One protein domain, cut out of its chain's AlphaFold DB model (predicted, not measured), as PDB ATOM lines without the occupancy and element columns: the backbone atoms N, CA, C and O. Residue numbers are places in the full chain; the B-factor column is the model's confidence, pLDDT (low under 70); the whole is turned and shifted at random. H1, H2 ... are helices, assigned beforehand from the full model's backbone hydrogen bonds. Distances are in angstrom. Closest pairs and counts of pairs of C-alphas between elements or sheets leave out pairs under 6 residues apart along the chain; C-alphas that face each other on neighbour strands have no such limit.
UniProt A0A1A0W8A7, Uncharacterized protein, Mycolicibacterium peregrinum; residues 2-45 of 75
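This is residues 2 to 45 of the 75 residues of an uncharacterized protein of Mycolicibacterium peregrinum (UniProt A0A1A0W8A7). One long helix, H1, makes most of the length; beyond it the backbone turns aside through a link without a named element to a short helix, H2, giving a thin, open L whose two helices have no contact. The printed part has 44 residues, with two named helices, H1 then H2, and no named strand: the class is all helix. It is extended, with a radius of gyration of the C-alphas of 17.3 A and spans of 53 by 23 by 7 A.

H1, residues 2 to 27, and H2, residues 37 to 44, are apart. The link between them, nine residues, is short but not tight. Residues 2 to 25, 27 to 33 and 35 to 45 stand free. In H1 and H2 every O i to N i+4 pair is within hydrogen-bond range.

H1 runs 37.6 A from C-alpha 2 at (201.515, -107.952, 356.729) to C-alpha 27 at (164.456, -105.998, 350.755). H2 runs 10.1 A and ends at C-alpha 44 at (151.084, -107.023, 372.479).

The C-alphas of Leu 2 and Gly 45, the two farthest apart, are 53.6 A apart. The printed part has no cut. Its mean pLDDT is 76.4, and residues 26 to 45 are under 70.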
ATOM      1  N   LEU A   2     202.251-108.013 358.002       86.06
ATOM      2  CA  LEU A   2     201.515-107.952 356.729       86.06
ATOM      3  C   LEU A   2     200.319-108.927 356.670       86.06
ATOM      4  O   LEU A   2     199.227-108.539 356.268       86.06
ATOM      5  N   ILE A   3     200.492-110.143 357.198       90.31
ATOM      6  CA  ILE A   3     199.437-111.170 357.311       90.31
ATOM      7  C   ILE A   3     198.256-110.684 358.170       90.31
ATOM      8  O   ILE A   3     197.106-110.834 357.776       90.31
ATOM      9  N   LEU A   4     198.535-110.041 359.310       89.56
ATOM     10  CA  LEU A   4     197.500-109.499 360.200       89.56
ATOM     11  C   LEU A   4     196.666-108.417 359.496       89.56
ATOM     12  O   LEU A   4     195.447-108.392 359.621       89.56
ATOM     13  N   LYS A   5     197.320-107.540 358.724       90.00
ATOM     14  CA  LYS A   5     196.636-106.493 357.954       90.00
ATOM     15  C   LYS A   5     195.743-107.090 356.865       90.00
ATOM     16  O   LYS A   5     194.609-106.652 356.718       90.00
ATOM     17  N   LEU A   6     196.223-108.108 356.149       93.94
ATOM     18  CA  LEU A   6     195.424-108.821 355.147       93.94
ATOM     19  C   LEU A   6     194.204-109.509 355.770       93.94
ATOM     20  O   LEU A   6     193.106-109.389 355.236       93.94
ATOM     21  N   ALA A   7     194.376-110.165 356.922       92.94
ATOM     22  CA  ALA A   7     193.276-110.796 357.648       92.94
ATOM     23  C   ALA A   7     192.221-109.773 358.102       92.94
ATOM     24  O   ALA A   7     191.026-110.012 357.942       92.94
ATOM     25  N   LEU A   8     192.656-108.612 358.604       94.50
ATOM     26  CA  LEU A   8     191.757-107.529 359.007       94.50
ATOM     27  C   LEU A   8     190.946-106.995 357.819       94.50
ATOM     28  O   LEU A   8     189.733-106.836 357.918       94.50
ATOM     29  N   VAL A   9     191.604-106.751 356.683       95.69
ATOM     30  CA  VAL A   9     190.932-106.270 355.468       95.69
ATOM     31  C   VAL A   9     189.927-107.305 354.963       95.69
ATOM     32  O   VAL A   9     188.783-106.954 354.687       95.69
ATOM     33  N   ALA A  10     190.311-108.583 354.905       95.69
ATOM     34  CA  ALA A  10     189.412-109.658 354.492       95.69
ATOM     35  C   ALA A  10     188.184-109.774 355.410       95.69
ATOM     36  O   ALA A  10     187.067-109.934 354.920       95.69
ATOM     37  N   PHE A  11     188.371-109.629 356.725       96.00
ATOM     38  CA  PHE A  11     187.278-109.644 357.695       96.00
ATOM     39  C   PHE A  11     186.291-108.493 357.471       96.00
ATOM     40  O   PHE A  11     185.081-108.716 357.434       96.00
ATOM     41  N   ILE A  12     186.795-107.272 357.264       96.25
ATOM     42  CA  ILE A  12     185.953-106.097 356.998       96.25
ATOM     43  C   ILE A  12     185.157-106.294 355.706       96.25
ATOM     44  O   ILE A  12     183.948-106.072 355.689       96.25
ATOM     45  N   VAL A  13     185.808-106.758 354.636       97.19
ATOM     46  CA  VAL A  13     185.135-107.018 353.356       97.19
ATOM     47  C   VAL A  13     184.044-108.079 353.521       97.19
ATOM     48  O   VAL A  13     182.921-107.869 353.064       97.19
ATOM     49  N   ALA A  14     184.327-109.179 354.221       95.12
ATOM     50  CA  ALA A  14     183.341-110.224 354.486       95.12
ATOM     51  C   ALA A  14     182.138-109.697 355.290       95.12
ATOM     52  O   ALA A  14     180.994-110.003 354.951       95.12
ATOM     53  N   ALA A  15     182.380-108.865 356.307       93.44
ATOM     54  CA  ALA A  15     181.324-108.252 357.108       93.44
ATOM     55  C   ALA A  15     180.427-107.329 356.268       93.44
ATOM     56  O   ALA A  15     179.202-107.419 356.343       93.44
ATOM     57  N   VAL A  16     181.021-106.487 355.416       95.75
ATOM     58  CA  VAL A  16     180.269-105.596 354.518       95.75
ATOM     59  C   VAL A  16     179.418-106.405 353.542       95.75
ATOM     60  O   VAL A  16     178.227-106.133 353.398       95.75
ATOM     61  N   VAL A  17     179.990-107.437 352.915       94.56
ATOM     62  CA  VAL A  17     179.246-108.321 352.005       94.56
ATOM     63  C   VAL A  17     178.082-108.991 352.732       94.56
ATOM     64  O   VAL A  17     176.975-109.024 352.200       94.56
ATOM     65  N   PHE A  18     178.286-109.467 353.960       92.88
ATOM     66  CA  PHE A  18     177.226-110.086 354.752       92.88
ATOM     67  C   PHE A  18     176.071-109.117 355.044       92.88
ATOM     68  O   PHE A  18     174.903-109.478 354.884       92.88
ATOM     69  N   ILE A  19     176.375-107.867 355.405       88.75
ATOM     70  CA  ILE A  19     175.362-106.825 355.640       88.75
ATOM     71  C   ILE A  19     174.589-106.524 354.352       88.75
ATOM     72  O   ILE A  19     173.363-106.464 354.363       88.75
ATOM     73  N   VAL A  20     175.286-106.384 353.222       90.88
ATOM     74  CA  VAL A  20     174.645-106.104 351.931       90.88
ATOM     75  C   VAL A  20     173.753-107.270 351.503       90.88
ATOM     76  O   VAL A  20     172.602-107.055 351.132       90.88
ATOM     77  N   VAL A  21     174.230-108.511 351.611       87.88
ATOM     78  CA  VAL A  21     173.449-109.710 351.267       87.88
ATOM     79  C   VAL A  21     172.222-109.848 352.166       87.88
ATOM     80  O   VAL A  21     171.128-110.110 351.668       87.88
ATOM     81  N   THR A  22     172.367-109.656 353.479       82.81
ATOM     82  CA  THR A  22     171.235-109.734 354.420       82.81
ATOM     83  C   THR A  22     170.236-108.599 354.204       82.81
ATOM     84  O   THR A  22     169.030-108.850 354.201       82.81
ATOM     85  N   GLY A  23     170.713-107.382 353.926       79.25
ATOM     86  CA  GLY A  23     169.890-106.229 353.567       79.25
ATOM     87  C   GLY A  23     169.107-106.442 352.272       79.25
ATOM     88  O   GLY A  23     167.891-106.278 352.263       79.25
ATOM     89  N   ILE A  24     169.763-106.898 351.200       79.19
ATOM     90  CA  ILE A  24     169.107-107.206 349.916       79.19
ATOM     91  C   ILE A  24     168.109-108.354 350.077       79.19
ATOM     92  O   ILE A  24     167.001-108.285 349.549       79.19
ATOM     93  N   ARG A  25     168.468-109.411 350.818       72.81
ATOM     94  CA  ARG A  25     167.568-110.543 351.077       72.81
ATOM     95  C   ARG A  25     166.333-110.110 351.866       72.81
ATOM     96  O   ARG A  25     165.255-110.631 351.608       72.81
ATOM     97  N   ARG A  26     166.480-109.156 352.790       63.78
ATOM     98  CA  ARG A  26     165.361-108.532 353.508       63.78
ATOM     99  C   ARG A  26     164.521-107.646 352.590       63.78
ATOM    100  O   ARG A  26     163.309-107.691 352.691       63.78
ATOM    101  N   TRP A  27     165.150-106.893 351.688       63.84
ATOM    102  CA  TRP A  27     164.456-105.998 350.755       63.84
ATOM    103  C   TRP A  27     163.675-106.747 349.667       63.84
ATOM    104  O   TRP A  27     162.663-106.256 349.188       63.84
ATOM    105  N   ARG A  28     164.133-107.948 349.290       63.59
ATOM    106  CA  ARG A  28     163.451-108.834 348.332       63.59
ATOM    107  C   ARG A  28     162.421-109.775 348.951       63.59
ATOM    108  O   ARG A  28     161.718-110.440 348.199       63.59
ATOM    109  N   LYS A  29     162.365-109.908 350.278       58.47
ATOM    110  CA  LYS A  29     161.237-110.594 350.909       58.47
ATOM    111  C   LYS A  29     160.076-109.615 350.898       58.47
ATOM    112  O   LYS A  29     160.185-108.560 351.517       58.47
ATOM    113  N   ASP A  30     159.015-109.962 350.179       54.47
ATOM    114  CA  ASP A  30     157.789-109.174 350.169       54.47
ATOM    115  C   ASP A  30     157.369-108.876 351.617       54.47
ATOM    116  O   ASP A  30     157.359-109.795 352.443       54.47
ATOM    117  N   PRO A  31     157.058-107.615 351.959       55.75
ATOM    118  CA  PRO A  31     156.647-107.247 353.312       55.75
ATOM    119  C   PRO A  31     155.397-108.012 353.777       55.75
ATOM    120  O   PRO A  31     155.235-108.208 354.976       55.75
ATOM    121  N   ASP A  32     154.591-108.518 352.841       55.25
ATOM    122  CA  ASP A  32     153.406-109.356 353.078       55.25
ATOM    123  C   ASP A  32     153.742-110.812 353.477       55.25
ATOM    124  O   ASP A  32     152.919-111.525 354.041       55.25
ATOM    125  N   LEU A  33     154.972-111.268 353.202       52.06
ATOM    126  CA  LEU A  33     155.489-112.607 353.536       52.06
ATOM    127  C   LEU A  33     156.367-112.607 354.795       52.06
ATOM    128  O   LEU A  33     156.877-113.657 355.207       52.06
ATOM    129  N   VAL A  34     156.610-111.438 355.390       55.47
ATOM    130  CA  VAL A  34     157.292-111.350 356.678       55.47
ATOM    131  C   VAL A  34     156.245-111.617 357.744       55.47
ATOM    132  O   VAL A  34     155.470-110.737 358.100       55.47
ATOM    133  N   ASP A  35     156.230-112.849 358.241       56.41
ATOM    134  CA  ASP A  35     155.401-113.227 359.376       56.41
ATOM    135  C   ASP A  35     155.853-112.446 360.622       56.41
ATOM    136  O   ASP A  35     156.802-112.803 361.320       56.41
ATOM    137  N   LEU A  36     155.212-111.298 360.836       62.28
ATOM    138  CA  LEU A  36     155.425-110.420 361.982       62.28
ATOM    139  C   LEU A  36     154.586-110.856 363.186       62.28
ATOM    140  O   LEU A  36     154.625-110.172 364.209       62.28
ATOM    141  N   SER A  37     153.848-111.970 363.095       61.91
ATOM    142  CA  SER A  37     152.994-112.454 364.182       61.91
ATOM    143  C   SER A  37     153.787-112.692 365.464       61.91
ATOM    144  O   SER A  37     153.306-112.355 366.540       61.91
ATOM    145  N   GLU A  38     155.031-113.164 365.363       62.34
ATOM    146  CA  GLU A  38     155.905-113.403 366.514       62.34
ATOM    147  C   GLU A  38     156.361-112.090 367.177       62.34
ATOM    148  O   GLU A  38     156.293-111.940 368.397       62.34
ATOM    149  N   ALA A  39     156.755-111.091 366.379       63.50
ATOM    150  CA  ALA A  39     157.132-109.771 366.889       63.50
ATOM    151  C   ALA A  39     155.925-109.010 367.470       63.50
ATOM    152  O   ALA A  39     156.048-108.306 368.474       63.50
ATOM    153  N   TYR A  40     154.754-109.174 366.857       60.75
ATOM    154  CA  TYR A  40     153.489-108.631 367.334       60.75
ATOM    155  C   TYR A  40     153.059-109.298 368.648       60.75
ATOM    156  O   TYR A  40     152.769-108.600 369.618       60.75
ATOM    157  N   ALA A  41     153.116-110.629 368.726       60.03
ATOM    158  CA  ALA A  41     152.801-111.402 369.925       60.03
ATOM    159  C   ALA A  41     153.758-111.100 371.087       60.03
ATOM    160  O   ALA A  41     153.337-111.074 372.241       60.03
ATOM    161  N   ALA A  42     155.031-110.813 370.806       64.81
ATOM    162  CA  ALA A  42     155.982-110.383 371.827       64.81
ATOM    163  C   ALA A  42     155.683-108.971 372.366       64.81
ATOM    164  O   ALA A  42     155.934-108.699 373.539       64.81
ATOM    165  N   ARG A  43     155.152-108.067 371.529       58.94
ATOM    166  CA  ARG A  43     154.867-106.671 371.906       58.94
ATOM    167  C   ARG A  43     153.494-106.477 372.548       58.94
ATOM    168  O   ARG A  43     153.370-105.659 373.454       58.94
ATOM    169  N   TYR A  44     152.484-107.199 372.078       61.78
ATOM    170  CA  TYR A  44     151.084-107.023 372.479       61.78
ATOM    171  C   TYR A  44     150.495-108.245 373.198       61.78
ATOM    172  O   TYR A  44     149.338-108.219 373.606       61.78
ATOM    173  N   GLY A  45     151.297-109.295 373.397       56.69
ATOM    174  CA  GLY A  45     150.828-110.593 373.868       56.69
ATOM    175  C   GLY A  45     150.250-111.422 372.719       56.69
ATOM    176  O   GLY A  45     149.635-110.899 371.791       56.69
TER     177      GLY A  45